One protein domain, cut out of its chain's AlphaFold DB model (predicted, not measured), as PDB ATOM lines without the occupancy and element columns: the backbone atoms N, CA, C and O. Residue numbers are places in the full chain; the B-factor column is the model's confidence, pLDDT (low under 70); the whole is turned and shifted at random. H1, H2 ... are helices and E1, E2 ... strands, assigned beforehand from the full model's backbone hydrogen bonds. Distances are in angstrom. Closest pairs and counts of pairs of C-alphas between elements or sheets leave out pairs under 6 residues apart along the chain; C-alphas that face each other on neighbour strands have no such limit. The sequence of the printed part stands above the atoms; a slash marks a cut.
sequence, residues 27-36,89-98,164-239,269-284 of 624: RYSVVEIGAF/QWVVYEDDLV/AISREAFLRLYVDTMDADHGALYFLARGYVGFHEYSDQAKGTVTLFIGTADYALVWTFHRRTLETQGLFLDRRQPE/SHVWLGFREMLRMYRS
ATOM      1  N   ARG A  27     134.393 154.257 140.427       41.97
ATOM      2  CA  ARG A  27     133.806 155.506 139.918       41.97
ATOM      3  C   ARG A  27     133.613 155.413 138.409       41.97
ATOM      4  O   ARG A  27     134.491 154.905 137.721       41.97
ATOM      5  N   TYR A  28     132.521 155.984 137.921       37.34
ATOM      6  CA  TYR A  28     132.173 156.110 136.516       37.34
ATOM      7  C   TYR A  28     131.906 157.566 136.132       37.34
ATOM      8  O   TYR A  28     131.207 158.275 136.848       37.34
ATOM      9  N   SER A  29     132.400 158.028 134.984       42.00
ATOM     10  CA  SER A  29     131.960 159.314 134.409       42.00
ATOM     11  C   SER A  29     130.852 159.058 133.405       42.00
ATOM     12  O   SER A  29     131.034 158.297 132.464       42.00
ATOM     13  N   VAL A  30     129.704 159.688 133.590       44.56
ATOM     14  CA  VAL A  30     128.504 159.445 132.796       44.56
ATOM     15  C   VAL A  30     128.284 160.592 131.839       44.56
ATOM     16  O   VAL A  30     128.298 161.735 132.257       44.56
ATOM     17  N   VAL A  31     128.066 160.337 130.562       53.75
ATOM     18  CA  VAL A  31     127.771 161.389 129.597       53.75
ATOM     19  C   VAL A  31     126.522 161.016 128.826       53.75
ATOM     20  O   VAL A  31     126.475 159.999 128.142       53.75
ATOM     21  N   GLU A  32     125.503 161.848 128.969       48.28
ATOM     22  CA  GLU A  32     124.319 161.842 128.135       48.28
ATOM     23  C   GLU A  32     124.678 162.423 126.765       48.28
ATOM     24  O   GLU A  32     125.167 163.552 126.628       48.28
ATOM     25  N   ILE A  33     124.418 161.623 125.745       53.25
ATOM     26  CA  ILE A  33     124.499 161.995 124.344       53.25
ATOM     27  C   ILE A  33     123.075 162.371 123.945       53.25
ATOM     28  O   ILE A  33     122.218 161.493 123.828       53.25
ATOM     29  N   GLY A  34     122.823 163.676 123.813       39.66
ATOM     30  CA  GLY A  34     121.488 164.211 123.566       39.66
ATOM     31  C   GLY A  34     120.861 163.710 122.265       39.66
ATOM     32  O   GLY A  34     121.552 163.267 121.347       39.66
ATOM     33  N   ALA A  35     119.534 163.815 122.198       43.00
ATOM     34  CA  ALA A  35     118.736 163.338 121.077       43.00
ATOM     35  C   ALA A  35     119.118 164.016 119.754       43.00
ATOM     36  O   ALA A  35     119.125 165.244 119.628       43.00
ATOM     37  N   PHE A  36     119.374 163.203 118.732       47.09
ATOM     38  CA  PHE A  36     119.517 163.672 117.358       47.09
ATOM     39  C   PHE A  36     118.136 163.752 116.713       47.09
ATOM     40  O   PHE A  36     117.706 162.847 116.006       47.09
ATOM     41  N   GLN A  89     127.156 165.961 131.017       39.38
ATOM     42  CA  GLN A  89     128.076 165.082 131.749       39.38
ATOM     43  C   GLN A  89     127.727 165.027 133.246       39.38
ATOM     44  O   GLN A  89     127.434 166.043 133.865       39.38
ATOM     45  N   TRP A  90     127.815 163.828 133.816       41.75
ATOM     46  CA  TRP A  90     127.495 163.399 135.174       41.75
ATOM     47  C   TRP A  90     128.589 162.422 135.680       41.75
ATOM     48  O   TRP A  90     129.492 162.049 134.936       41.75
ATOM     49  N   VAL A  91     128.547 161.989 136.944       36.47
ATOM     50  CA  VAL A  91     129.482 161.003 137.546       36.47
ATOM     51  C   VAL A  91     128.657 160.006 138.380       36.47
ATOM     52  O   VAL A  91     127.761 160.446 139.097       36.47
ATOM     53  N   VAL A  92     128.909 158.692 138.279       39.75
ATOM     54  CA  VAL A  92     128.157 157.575 138.907       39.75
ATOM     55  C   VAL A  92     129.105 156.572 139.585       39.75
ATOM     56  O   VAL A  92     130.208 156.404 139.108       39.75
ATOM     57  N   TYR A  93     128.727 155.884 140.669       40.78
ATOM     58  CA  TYR A  93     129.568 154.885 141.368       40.78
ATOM     59  C   TYR A  93     128.997 153.450 141.233       40.78
ATOM     60  O   TYR A  93     127.802 153.270 140.995       40.78
ATOM     61  N   GLU A  94     129.836 152.410 141.360       40.88
ATOM     62  CA  GLU A  94     129.441 150.986 141.189       40.88
ATOM     63  C   GLU A  94     128.606 150.425 142.329       40.88
ATOM     64  O   GLU A  94     127.630 149.716 142.083       40.88
ATOM     65  N   ASP A  95     128.962 150.763 143.567       41.50
ATOM     66  CA  ASP A  95     128.217 150.325 144.749       41.50
ATOM     67  C   ASP A  95     126.772 150.822 144.689       41.50
ATOM     68  O   ASP A  95     125.835 150.095 145.038       41.50
ATOM     69  N   ASP A  96     126.596 152.018 144.124       41.16
ATOM     70  CA  ASP A  96     125.291 152.538 143.790       41.16
ATOM     71  C   ASP A  96     124.648 151.656 142.721       41.16
ATOM     72  O   ASP A  96     123.607 151.082 143.041       41.16
ATOM     73  N   LEU A  97     125.270 151.458 141.533       38.38
ATOM     74  CA  LEU A  97     124.785 150.603 140.410       38.38
ATOM     75  C   LEU A  97     124.257 149.231 140.880       38.38
ATOM     76  O   LEU A  97     123.180 148.788 140.466       38.38
ATOM     77  N   VAL A  98     124.967 148.591 141.807       36.78
ATOM     78  CA  VAL A  98     124.598 147.298 142.401       36.78
ATOM     79  C   VAL A  98     123.452 147.425 143.413       36.78
ATOM     80  O   VAL A  98     122.559 146.567 143.441       36.78
ATOM     81  N   ALA A 164     127.231 162.344 141.141       54.78
ATOM     82  CA  ALA A 164     126.733 163.700 140.886       54.78
ATOM     83  C   ALA A 164     125.222 163.692 140.548       54.78
ATOM     84  O   ALA A 164     124.597 164.746 140.453       54.78
ATOM     85  N   ILE A 165     124.636 162.503 140.348       60.75
ATOM     86  CA  ILE A 165     123.237 162.268 140.004       60.75
ATOM     87  C   ILE A 165     122.582 161.296 140.996       60.75
ATOM     88  O   ILE A 165     123.019 160.167 141.153       60.75
ATOM     89  N   SER A 166     121.501 161.704 141.663       78.81
ATOM     90  CA  SER A 166     120.772 160.801 142.572       78.81
ATOM     91  C   SER A 166     120.286 159.528 141.870       78.81
ATOM     92  O   SER A 166     120.091 159.499 140.649       78.81
ATOM     93  N   ARG A 167     120.018 158.477 142.651       72.69
ATOM     94  CA  ARG A 167     119.506 157.213 142.118       72.69
ATOM     95  C   ARG A 167     118.225 157.402 141.308       72.69
ATOM     96  O   ARG A 167     118.064 156.860 140.215       72.69
ATOM     97  N   GLU A 168     117.311 158.176 141.860       82.19
ATOM     98  CA  GLU A 168     116.023 158.481 141.261       82.19
ATOM     99  C   GLU A 168     116.212 159.259 139.957       82.19
ATOM    100  O   GLU A 168     115.512 158.989 138.986       82.19
ATOM    101  N   ALA A 169     117.191 160.166 139.896       84.44
ATOM    102  CA  ALA A 169     117.518 160.888 138.672       84.44
ATOM    103  C   ALA A 169     118.138 159.977 137.600       84.44
ATOM    104  O   ALA A 169     117.742 160.074 136.442       84.44
ATOM    105  N   PHE A 170     119.031 159.049 137.965       86.88
ATOM    106  CA  PHE A 170     119.577 158.079 137.010       86.88
ATOM    107  C   PHE A 170     118.486 157.163 136.440       86.88
ATOM    108  O   PHE A 170     118.437 156.945 135.235       86.88
ATOM    109  N   LEU A 171     117.578 156.651 137.280       87.12
ATOM    110  CA  LEU A 171     116.475 155.807 136.810       87.12
ATOM    111  C   LEU A 171     115.462 156.588 135.968       87.12
ATOM    112  O   LEU A 171     114.973 156.043 134.987       87.12
ATOM    113  N   ARG A 172     115.191 157.856 136.295       88.44
ATOM    114  CA  ARG A 172     114.383 158.739 135.438       88.44
ATOM    115  C   ARG A 172     115.045 158.973 134.082       88.44
ATOM    116  O   ARG A 172     114.370 158.941 133.062       88.44
ATOM    117  N   LEU A 173     116.362 159.166 134.048       88.81
ATOM    118  CA  LEU A 173     117.096 159.267 132.788       88.81
ATOM    119  C   LEU A 173     116.997 157.949 132.000       88.81
ATOM    120  O   LEU A 173     116.567 157.934 130.855       88.81
ATOM    121  N   TYR A 174     117.328 156.824 132.628       92.00
ATOM    122  CA  TYR A 174     117.418 155.529 131.957       92.00
ATOM    123  C   TYR A 174     116.055 154.967 131.513       92.00
ATOM    124  O   TYR A 174     115.914 154.471 130.398       92.00
ATOM    125  N   VAL A 175     115.051 155.011 132.389       90.69
ATOM    126  CA  VAL A 175     113.731 154.410 132.148       90.69
ATOM    127  C   VAL A 175     112.784 155.423 131.527       90.69
ATOM    128  O   VAL A 175     112.188 155.132 130.498       90.69
ATOM    129  N   ASP A 176     112.651 156.608 132.121       90.62
ATOM    130  CA  ASP A 176     111.611 157.550 131.691       90.62
ATOM    131  C   ASP A 176     112.047 158.383 130.477       90.62
ATOM    132  O   ASP A 176     111.206 158.756 129.663       90.62
ATOM    133  N   THR A 177     113.346 158.681 130.346       90.38
ATOM    134  CA  THR A 177     113.867 159.530 129.256       90.38
ATOM    135  C   THR A 177     114.346 158.694 128.074       90.38
ATOM    136  O   THR A 177     113.920 158.939 126.945       90.38
ATOM    137  N   MET A 178     115.189 157.688 128.334       92.75
ATOM    138  CA  MET A 178     115.742 156.819 127.291       92.75
ATOM    139  C   MET A 178     114.814 155.679 126.882       92.75
ATOM    140  O   MET A 178     115.014 155.146 125.792       92.75
ATOM    141  N   ASP A 179     113.847 155.289 127.724       94.00
ATOM    142  CA  ASP A 179     113.042 154.065 127.555       94.00
ATOM    143  C   ASP A 179     113.923 152.826 127.286       94.00
ATOM    144  O   ASP A 179     113.616 151.963 126.461       94.00
ATOM    145  N   ALA A 180     115.075 152.762 127.966       94.62
ATOM    146  CA  ALA A 180     116.065 151.714 127.762       94.62
ATOM    147  C   ALA A 180     115.643 150.391 128.409       94.62
ATOM    148  O   ALA A 180     115.109 150.344 129.522       94.62
ATOM    149  N   ASP A 181     115.943 149.287 127.724       95.44
ATOM    150  CA  ASP A 181     115.646 147.946 128.211       95.44
ATOM    151  C   ASP A 181     116.388 147.656 129.530       95.44
ATOM    152  O   ASP A 181     117.580 147.950 129.701       95.44
ATOM    153  N   HIS A 182     115.677 147.059 130.487       92.81
ATOM    154  CA  HIS A 182     116.221 146.733 131.806       92.81
ATOM    155  C   HIS A 182     117.338 145.675 131.757       92.81
ATOM    156  O   HIS A 182     118.155 145.604 132.675       92.81
ATOM    157  N   GLY A 183     117.414 144.864 130.702       93.44
ATOM    158  CA  GLY A 183     118.489 143.903 130.485       93.44
ATOM    159  C   GLY A 183     119.857 144.571 130.322       93.44
ATOM    160  O   GLY A 183     120.856 144.066 130.835       93.44
ATOM    161  N   ALA A 184     119.929 145.742 129.684       94.00
ATOM    162  CA  ALA A 184     121.181 146.493 129.578       94.00
ATOM    163  C   ALA A 184     121.640 147.051 130.943       94.00
ATOM    164  O   ALA A 184     122.838 147.044 131.238       94.00
ATOM    165  N   LEU A 185     120.705 147.407 131.833       91.75
ATOM    166  CA  LEU A 185     121.013 147.825 133.205       91.75
ATOM    167  C   LEU A 185     121.663 146.688 134.011       91.75
ATOM    168  O   LEU A 185     122.593 146.923 134.785       91.75
ATOM    169  N   TYR A 186     121.224 145.445 133.786       90.44
ATOM    170  CA  TYR A 186     121.826 144.269 134.411       90.44
ATOM    171  C   TYR A 186     123.296 144.082 134.023       90.44
ATOM    172  O   TYR A 186     124.134 143.798 134.884       90.44
ATOM    173  N   PHE A 187     123.630 144.270 132.744       93.31
ATOM    174  CA  PHE A 187     125.014 144.190 132.277       93.31
ATOM    175  C   PHE A 187     125.868 145.344 132.779       93.31
ATOM    176  O   PHE A 187     127.030 145.136 133.148       93.31
ATOM    177  N   LEU A 188     125.281 146.537 132.856       91.19
ATOM    178  CA  LEU A 188     125.958 147.698 133.395       91.19
ATOM    179  C   LEU A 188     126.381 147.477 134.852       91.19
ATOM    180  O   LEU A 188     127.560 147.617 135.171       91.19
ATOM    181  N   ALA A 189     125.450 147.048 135.707       87.62
ATOM    182  CA  ALA A 189     125.703 146.836 137.132       87.62
ATOM    183  C   ALA A 189     126.687 145.691 137.437       87.62
ATOM    184  O   ALA A 189     127.142 145.560 138.570       87.62
ATOM    185  N   ARG A 190     127.012 144.840 136.456       88.38
ATOM    186  CA  ARG A 190     127.997 143.756 136.604       88.38
ATOM    187  C   ARG A 190     129.356 144.068 135.985       88.38
ATOM    188  O   ARG A 190     130.202 143.175 135.941       88.38
ATOM    189  N   GLY A 191     129.548 145.272 135.446       89.62
ATOM    190  CA  GLY A 191     130.760 145.593 134.695       89.62
ATOM    191  C   GLY A 191     130.964 144.650 133.504       89.62
ATOM    192  O   GLY A 191     132.096 144.339 133.147       89.62
ATOM    193  N   TYR A 192     129.876 144.133 132.916       93.44
ATOM    194  CA  TYR A 192     129.965 143.125 131.862       93.44
ATOM    195  C   TYR A 192     130.675 143.693 130.626       93.44
ATOM    196  O   TYR A 192     130.493 144.868 130.293       93.44
ATOM    197  N   VAL A 193     131.483 142.857 129.967       92.50
ATOM    198  CA  VAL A 193     132.230 143.179 128.743       92.50
ATOM    199  C   VAL A 193     131.651 142.360 127.596       92.50
ATOM    200  O   VAL A 193     131.660 141.130 127.655       92.50
ATOM    201  N   GLY A 194     131.142 143.030 126.566       94.12
ATOM    202  CA  GLY A 194     130.469 142.400 125.433       94.12
ATOM    203  C   GLY A 194     129.446 143.314 124.765       94.12
ATOM    204  O   GLY A 194     129.325 144.485 125.121       94.12
ATOM    205  N   PHE A 195     128.706 142.758 123.809       94.94
ATOM    206  CA  PHE A 195     127.686 143.454 123.028       94.94
ATOM    207  C   PHE A 195     126.331 142.761 123.172       94.94
ATOM    208  O   PHE A 195     126.261 141.532 123.115       94.94
ATOM    209  N   HIS A 196     125.268 143.546 123.356       94.81
ATOM    210  CA  HIS A 196     123.899 143.051 123.442       94.81
ATOM    211  C   HIS A 196     122.913 144.020 122.797       94.81
ATOM    212  O   HIS A 196     122.992 145.227 123.013       94.81
ATOM    213  N   GLU A 197     121.946 143.465 122.076       92.88
ATOM    214  CA  GLU A 197     120.820 144.194 121.507       92.88
ATOM    215  C   GLU A 197     119.514 143.686 122.122       92.88
ATOM    216  O   GLU A 197     119.288 142.480 122.253       92.88
ATOM    217  N   TYR A 198     118.649 144.625 122.482       93.19
ATOM    218  CA  TYR A 198     117.302 144.379 122.961       93.19
ATOM    219  C   TYR A 198     116.321 145.103 122.052       93.19
ATOM    220  O   TYR A 198     116.346 146.328 121.944       93.19
ATOM    221  N   SER A 199     115.446 144.343 121.404       90.75
ATOM    222  CA  SER A 199     114.434 144.882 120.501       90.75
ATOM    223  C   SER A 199     113.050 144.656 121.100       90.75
ATOM    224  O   SER A 199     112.544 143.532 121.096       90.75
ATOM    225  N   ASP A 200     112.435 145.716 121.628       87.06
ATOM    226  CA  ASP A 200     111.036 145.668 122.049       87.06
ATOM    227  C   ASP A 200     110.150 146.087 120.871       87.06
ATOM    228  O   ASP A 200     109.942 147.272 120.595       87.06
ATOM    229  N   GLN A 201     109.615 145.092 120.159       85.69
ATOM    230  CA  GLN A 201     108.727 145.321 119.016       85.69
ATOM    231  C   GLN A 201     107.452 146.088 119.398       85.69
ATOM    232  O   GLN A 201     106.912 146.811 118.561       85.69
ATOM    233  N   ALA A 202     106.969 145.958 120.639       88.31
ATOM    234  CA  ALA A 202     105.752 146.632 121.081       88.31
ATOM    235  C   ALA A 202     105.985 148.138 121.266       88.31
ATOM    236  O   ALA A 202     105.136 148.949 120.886       88.31
ATOM    237  N   LYS A 203     107.150 148.510 121.807       88.06
ATOM    238  CA  LYS A 203     107.560 149.913 121.978       88.06
ATOM    239  C   LYS A 203     108.113 150.527 120.692       88.06
ATOM    240  O   LYS A 203     107.950 151.720 120.450       88.06
ATOM    241  N   GLY A 204     108.716 149.707 119.832       85.88
ATOM    242  CA  GLY A 204     109.469 150.181 118.673       85.88
ATOM    243  C   GLY A 204     110.795 150.841 119.061       85.88
ATOM    244  O   GLY A 204     111.341 151.607 118.266       85.88
ATOM    245  N   THR A 205     111.295 150.548 120.263       89.94
ATOM    246  CA  THR A 205     112.566 151.042 120.799       89.94
ATOM    247  C   THR A 205     113.576 149.900 120.775       89.94
ATOM    248  O   THR A 205     113.284 148.788 121.221       89.94
ATOM    249  N   VAL A 206     114.763 150.167 120.237       90.62
ATOM    250  CA  VAL A 206     115.898 149.238 120.276       90.62
ATOM    251  C   VAL A 206     116.893 149.764 121.292       90.62
ATOM    252  O   VAL A 206     117.282 150.921 121.196       90.62
ATOM    253  N   THR A 207     117.304 148.944 122.254       94.12
ATOM    254  CA  THR A 207     118.365 149.272 123.212       94.12
ATOM    255  C   THR A 207     119.610 148.471 122.875       94.12
ATOM    256  O   THR A 207     119.559 147.243 122.830       94.12
ATOM    257  N   LEU A 208     120.735 149.148 122.687       93.56
ATOM    258  CA  LEU A 208     122.033 148.520 122.482       93.56
ATOM    259  C   LEU A 208     122.934 148.780 123.686       93.56
ATOM    260  O   LEU A 208     122.949 149.873 124.252       93.56
ATOM    261  N   PHE A 209     123.677 147.752 124.080       95.56
ATOM    262  CA  PHE A 209     124.674 147.791 125.138       95.56
ATOM    263  C   PHE A 209     126.022 147.345 124.576       95.56
ATOM    264  O   PHE A 209     126.137 146.252 124.021       95.56
ATOM    265  N   ILE A 210     127.053 148.159 124.796       95.88
ATOM    266  CA  ILE A 210     128.457 147.805 124.598       95.88
ATOM    267  C   ILE A 210     129.183 148.005 125.920       95.88
ATOM    268  O   ILE A 210     129.223 149.103 126.467       95.88
ATOM    269  N   GLY A 211     129.784 146.942 126.434       95.12
ATOM    270  CA  GLY A 211     130.656 146.987 127.597       95.12
ATOM    271  C   GLY A 211     132.093 146.692 127.199       95.12
ATOM    272  O   GLY A 211     132.365 145.655 126.598       95.12
ATOM    273  N   THR A 212     133.014 147.563 127.592       93.88
ATOM    274  CA  THR A 212     134.466 147.385 127.454       93.88
ATOM    275  C   THR A 212     135.124 147.419 128.836       93.88
ATOM    276  O   THR A 212     134.448 147.636 129.847       93.88
ATOM    277  N   ALA A 213     136.436 147.184 128.911       89.88
ATOM    278  CA  ALA A 213     137.165 147.384 130.165       89.88
ATOM    279  C   ALA A 213     137.199 148.869 130.581       89.88
ATOM    280  O   ALA A 213     137.149 149.170 131.769       89.88
ATOM    281  N   ASP A 214     137.224 149.777 129.602       90.19
ATOM    282  CA  ASP A 214     137.441 151.210 129.815       90.19
ATOM    283  C   ASP A 214     136.154 152.024 129.901       90.19
ATOM    284  O   ASP A 214     136.137 153.081 130.512       90.19
ATOM    285  N   TYR A 215     135.074 151.565 129.280       93.94
ATOM    286  CA  TYR A 215     133.793 152.261 129.263       93.94
ATOM    287  C   TYR A 215     132.628 151.301 128.998       93.94
ATOM    288  O   TYR A 215     132.802 150.216 128.441       93.94
ATOM    289  N   ALA A 216     131.419 151.703 129.371       94.38
ATOM    290  CA  ALA A 216     130.182 151.140 128.859       94.38
ATOM    291  C   ALA A 216     129.419 152.195 128.070       94.38
ATOM    292  O   ALA A 216     129.508 153.389 128.339       94.38
ATOM    293  N   LEU A 217     128.656 151.739 127.097       94.62
ATOM    294  CA  LEU A 217     127.842 152.569 126.245       94.62
ATOM    295  C   LEU A 217     126.479 151.894 126.126       94.62
ATOM    296  O   LEU A 217     126.377 150.749 125.694       94.62
ATOM    297  N   VAL A 218     125.441 152.598 126.561       94.81
ATOM    298  CA  VAL A 218     124.047 152.206 126.358       94.81
ATOM    299  C   VAL A 218     123.429 153.234 125.442       94.81
ATOM    300  O   VAL A 218     123.592 154.422 125.686       94.81
ATOM    301  N   TRP A 219     122.699 152.829 124.417       93.50
ATOM    302  CA  TRP A 219     121.838 153.779 123.723       93.50
ATOM    303  C   TRP A 219     120.536 153.146 123.302       93.50
ATOM    304  O   TRP A 219     120.424 151.927 123.171       93.50
ATOM    305  N   THR A 220     119.556 154.006 123.081       92.06
ATOM    306  CA  THR A 220     118.251 153.635 122.572       92.06
ATOM    307  C   THR A 220     117.999 154.309 121.242       92.06
ATOM    308  O   THR A 220     118.404 155.450 121.030       92.06
ATOM    309  N   PHE A 221     117.354 153.591 120.331       87.94
ATOM    310  CA  PHE A 221     116.875 154.110 119.060       87.94
ATOM    311  C   PHE A 221     115.369 153.913 118.966       87.94
ATOM    312  O   PHE A 221     114.872 152.782 118.932       87.94
ATOM    313  N   HIS A 222     114.645 155.023 118.906       87.50
ATOM    314  CA  HIS A 222     113.200 155.028 118.752       87.50
ATOM    315  C   HIS A 222     112.846 155.033 117.268       87.50
ATOM    316  O   HIS A 222     112.936 156.056 116.595       87.50
ATOM    317  N   ARG A 223     112.366 153.900 116.748       81.81
ATOM    318  CA  ARG A 223     112.069 153.727 115.313       81.81
ATOM    319  C   ARG A 223     111.023 154.716 114.788       81.81
ATOM    320  O   ARG A 223     111.066 155.111 113.631       81.81
ATOM    321  N   ARG A 224     110.083 155.135 115.645       80.88
ATOM    322  CA  ARG A 224     108.991 156.055 115.275       80.88
ATOM    323  C   ARG A 224     109.434 157.513 115.174       80.88
ATOM    324  O   ARG A 224     108.966 158.217 114.287       80.88
ATOM    325  N   THR A 225     110.281 157.970 116.095       81.81
ATOM    326  CA  THR A 225     110.752 159.366 116.147       81.81
ATOM    327  C   THR A 225     112.094 159.552 115.444       81.81
ATOM    328  O   THR A 225     112.455 160.681 115.125       81.81
ATOM    329  N   LEU A 226     112.798 158.449 115.166       76.31
ATOM    330  CA  LEU A 226     114.178 158.402 114.677       76.31
ATOM    331  C   LEU A 226     115.169 159.090 115.623       76.31
ATOM    332  O   LEU A 226     116.229 159.542 115.200       76.31
ATOM    333  N   GLU A 227     114.822 159.171 116.906       81.50
ATOM    334  CA  GLU A 227     115.687 159.738 117.930       81.50
ATOM    335  C   GLU A 227     116.570 158.652 118.539       81.50
ATOM    336  O   GLU A 227     116.092 157.594 118.966       81.50
ATOM    337  N   THR A 228     117.861 158.959 118.617       83.56
ATOM    338  CA  THR A 228     118.847 158.159 119.343       83.56
ATOM    339  C   THR A 228     119.218 158.874 120.630       83.56
ATOM    340  O   THR A 228     119.576 160.051 120.580       83.56
ATOM    341  N   GLN A 229     119.179 158.175 121.761       88.31
ATOM    342  CA  GLN A 229     119.664 158.688 123.043       88.31
ATOM    343  C   GLN A 229     120.770 157.788 123.567       88.31
ATOM    344  O   GLN A 229     120.580 156.578 123.640       88.31
ATOM    345  N   GLY A 230     121.917 158.357 123.931       88.94
ATOM    346  CA  GLY A 230     123.072 157.590 124.394       88.94
ATOM    347  C   GLY A 230     123.496 157.938 125.815       88.94
ATOM    348  O   GLY A 230     123.370 159.072 126.266       88.94
ATOM    349  N   LEU A 231     124.058 156.953 126.497       91.25
ATOM    350  CA  LEU A 231     124.621 157.019 127.832       91.25
ATOM    351  C   LEU A 231     126.009 156.381 127.791       91.25
ATOM    352  O   LEU A 231     126.148 155.160 127.715       91.25
ATOM    353  N   PHE A 232     127.040 157.217 127.825       91.19
ATOM    354  CA  PHE A 232     128.432 156.792 127.913       91.19
ATOM    355  C   PHE A 232     128.866 156.756 129.375       91.19
ATOM    356  O   PHE A 232     128.573 157.679 130.121       91.19
ATOM    357  N   LEU A 233     129.561 155.709 129.797       90.88
ATOM    358  CA  LEU A 233     129.930 155.452 131.184       90.88
ATOM    359  C   LEU A 233     131.406 155.068 131.216       90.88
ATOM    360  O   LEU A 233     131.746 153.919 130.961       90.88
ATOM    361  N   ASP A 234     132.290 156.014 131.499       89.25
ATOM    362  CA  ASP A 234     133.715 155.740 131.687       89.25
ATOM    363  C   ASP A 234     133.903 154.806 132.882       89.25
ATOM    364  O   ASP A 234     133.420 155.130 133.954       89.25
ATOM    365  N   ARG A 235     134.568 153.664 132.703       88.06
ATOM    366  CA  ARG A 235     134.854 152.653 133.734       88.06
ATOM    367  C   ARG A 235     136.260 152.764 134.303       88.06
ATOM    368  O   ARG A 235     136.579 152.031 135.242       88.06
ATOM    369  N   ARG A 236     137.103 153.655 133.772       83.56
ATOM    370  CA  ARG A 236     138.441 153.847 134.323       83.56
ATOM    371  C   ARG A 236     138.332 154.407 135.731       83.56
ATOM    372  O   ARG A 236     137.769 155.478 135.962       83.56
ATOM    373  N   GLN A 237     138.912 153.674 136.677       73.31
ATOM    374  CA  GLN A 237     139.094 154.204 138.016       73.31
ATOM    375  C   GLN A 237     140.001 155.432 137.910       73.31
ATOM    376  O   GLN A 237     141.045 155.354 137.258       73.31
ATOM    377  N   PRO A 238     139.631 156.570 138.521       68.75
ATOM    378  CA  PRO A 238     140.545 157.688 138.603       68.75
ATOM    379  C   PRO A 238     141.778 157.197 139.344       68.75
ATOM    380  O   PRO A 238     141.657 156.705 140.470       68.75
ATOM    381  N   GLU A 239     142.937 157.302 138.694       68.94
ATOM    382  CA  GLU A 239     144.196 156.934 139.323       68.94
ATOM    383  C   GLU A 239     144.262 157.635 140.681       68.94
ATOM    384  O   GLU A 239     143.995 158.847 140.756       68.94
ATOM    385  N   SER A 269     137.348 162.869 131.059       83.00
ATOM    386  CA  SER A 269     138.035 161.631 130.687       83.00
ATOM    387  C   SER A 269     138.559 161.691 129.253       83.00
ATOM    388  O   SER A 269     137.820 162.066 128.336       83.00
ATOM    389  N   HIS A 270     139.822 161.315 129.045       87.31
ATOM    390  CA  HIS A 270     140.417 161.259 127.708       87.31
ATOM    391  C   HIS A 270     139.707 160.228 126.822       87.31
ATOM    392  O   HIS A 270     139.566 160.469 125.627       87.31
ATOM    393  N   VAL A 271     139.193 159.142 127.416       87.31
ATOM    394  CA  VAL A 271     138.394 158.114 126.730       87.31
ATOM    395  C   VAL A 271     137.137 158.751 126.138       87.31
ATOM    396  O   VAL A 271     136.847 158.619 124.952       87.31
ATOM    397  N   TRP A 272     136.417 159.534 126.946       87.56
ATOM    398  CA  TRP A 272     135.242 160.260 126.473       87.56
ATOM    399  C   TRP A 272     135.593 161.299 125.401       87.56
ATOM    400  O   TRP A 272     134.879 161.421 124.407       87.56
ATOM    401  N   LEU A 273     136.687 162.050 125.571       89.06
ATOM    402  CA  LEU A 273     137.106 163.054 124.589       89.06
ATOM    403  C   LEU A 273     137.413 162.430 123.221       89.06
ATOM    404  O   LEU A 273     136.953 162.963 122.211       89.06
ATOM    405  N   GLY A 274     138.138 161.306 123.198       89.50
ATOM    406  CA  GLY A 274     138.441 160.567 121.973       89.50
ATOM    407  C   GLY A 274     137.175 160.038 121.301       89.50
ATOM    408  O   GLY A 274     136.957 160.270 120.110       89.50
ATOM    409  N   PHE A 275     136.284 159.416 122.077       90.75
ATOM    410  CA  PHE A 275     134.998 158.932 121.575       90.75
ATOM    411  C   PHE A 275     134.123 160.065 121.013       90.75
ATOM    412  O   PHE A 275     133.569 159.952 119.919       90.75
ATOM    413  N   ARG A 276     134.036 161.198 121.719       90.38
ATOM    414  CA  ARG A 276     133.268 162.376 121.292       90.38
ATOM    415  C   ARG A 276     133.794 162.964 119.985       90.38
ATOM    416  O   ARG A 276     132.993 163.385 119.152       90.38
ATOM    417  N   GLU A 277     135.111 163.020 119.803       89.56
ATOM    418  CA  GLU A 277     135.688 163.527 118.557       89.56
ATOM    419  C   GLU A 277     135.368 162.598 117.382       89.56
ATOM    420  O   GLU A 277     134.959 163.073 116.323       89.56
ATOM    421  N   MET A 278     135.404 161.278 117.588       91.19
ATOM    422  CA  MET A 278     134.916 160.333 116.582       91.19
ATOM    423  C   MET A 278     133.433 160.525 116.271       91.19
ATOM    424  O   MET A 278     133.073 160.643 115.102       91.19
ATOM    425  N   LEU A 279     132.566 160.671 117.274       88.19
ATOM    426  CA  LEU A 279     131.153 160.978 117.020       88.19
ATOM    427  C   LEU A 279     130.966 162.259 116.204       88.19
ATOM    428  O   LEU A 279     130.105 162.320 115.326       88.19
ATOM    429  N   ARG A 280     131.782 163.285 116.462       88.31
ATOM    430  CA  ARG A 280     131.754 164.536 115.702       88.31
ATOM    431  C   ARG A 280     132.151 164.318 114.243       88.31
ATOM    432  O   ARG A 280     131.509 164.904 113.368       88.31
ATOM    433  N   MET A 281     133.161 163.485 113.983       87.81
ATOM    434  CA  MET A 281     133.581 163.117 112.626       87.81
ATOM    435  C   MET A 281     132.476 162.363 111.878       87.81
ATOM    436  O   MET A 281     132.196 162.683 110.726       87.81
ATOM    437  N   TYR A 282     131.781 161.441 112.549       87.62
ATOM    438  CA  TYR A 282     130.728 160.624 111.937       87.62
ATOM    439  C   TYR A 282     129.307 161.192 112.083       87.62
ATOM    440  O   TYR A 282     128.325 160.505 111.803       87.62
ATOM    441  N   ARG A 283     129.156 162.465 112.465       85.69
ATOM    442  CA  ARG A 283     127.840 163.087 112.708       85.69
ATOM    443  C   ARG A 283     126.874 163.029 111.517       85.69
ATOM    444  O   ARG A 283     125.668 163.109 111.714       85.69
ATOM    445  N   SER A 284     127.380 162.933 110.286       81.38
ATOM    446  CA  SER A 284     126.549 162.814 109.078       81.38
ATOM    447  C   SER A 284     125.828 161.468 108.980       81.38
ATOM    448  O   SER A 284     124.810 161.377 108.304       81.38
TER     449      SER A 284
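This is residues 27 to 36, 89 to 98, 164 to 239 and 269 to 284 of the 624 residues of an uncharacterized protein of Cytospora leucostoma (UniProt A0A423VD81). A twisted sheet of six strands has helices over both faces: H2 and H3 cover one face, with the sheet curled round H3, and H4 lies over the other. A short helix, H1, follows E2 directly and meets the end of H3. The 112 printed residues hold six named strands and four named helices, in the order E1 E2 H1 H2 H3 E3 E4 E5 E6 H4; the sheet runs E2 E1 E6 E5 E4 E3, antiparallel throughout. The class is mixed, helices and strands, and the whole is compact, with a radius of gyration of the C-alphas of 13.5 A and spans of 43 by 34 by 25 A.

E1, residues 27 to 33, begins with C-alpha 27 at (133.806, 155.506, 139.918) and is 19.3 A long. E2 is residues 89 to 93, 14.1 A, and H1 residues 94 to 98. H2, residues 167 to 177, measures 14.2 A, and H3, residues 182 to 189, 10.9 A. E3 is residues 194 to 200, 20.0 A; E4 residues 205 to 211, 19.7 A; E5 residues 215 to 222, 23.3 A; E6 residues 227 to 234, 23.0 A. H4, residues 270 to 281, is 16.7 A long and ends with C-alpha 281 at (133.581, 163.117, 112.626).

E2 and E3 are the edge strands. E2 and E1 stand at 146 degrees, with N 28 and O 92 2.6 A apart, within hydrogen-bond range. E1 and E6 stand at 161 degrees, with N 31 and O 232 at 2.7 A. E3 E4 E5 E6 form a meander, each strand the antiparallel neighbour of the one before, in three hairpins; N 198 and O 207 are at 2.8 A, N 208 and O 219 at 2.8 A, N 218 and O 231 at 2.9 A. H2 is on the sheet at a height of 10.4 A, along the strands, at 15 degrees to E6 on the local plane. The sheet curls round H3, on the same face; the closest C-alphas of H3 and E4, Ala 184 and Phe 209, are 5.8 A apart. H1 touches H3, with C-alphas 97 and 189 closest at 5.1 A. H4, on the opposite face, lies over E6 at a height of 9.8 A; their closest C-alphas, Asp 234 and Trp 272, are 7.1 A apart. In each of the four helices every O i to N i+4 pair is within hydrogen-bond range.

The C-alphas farthest apart, Ala 202 and Glu 239, are 43.8 A apart. Three cuts leave out residues 37 to 88, 99 to 163 and 240 to 268, with C-alpha gaps of 16.8, 16.6 and 11.6 A. The links printed whole are tight. The mean pLDDT of the printed part is 79.9; residues 27 to 36, 89 to 98, 164 to 165 and 238 to 239 are under 70.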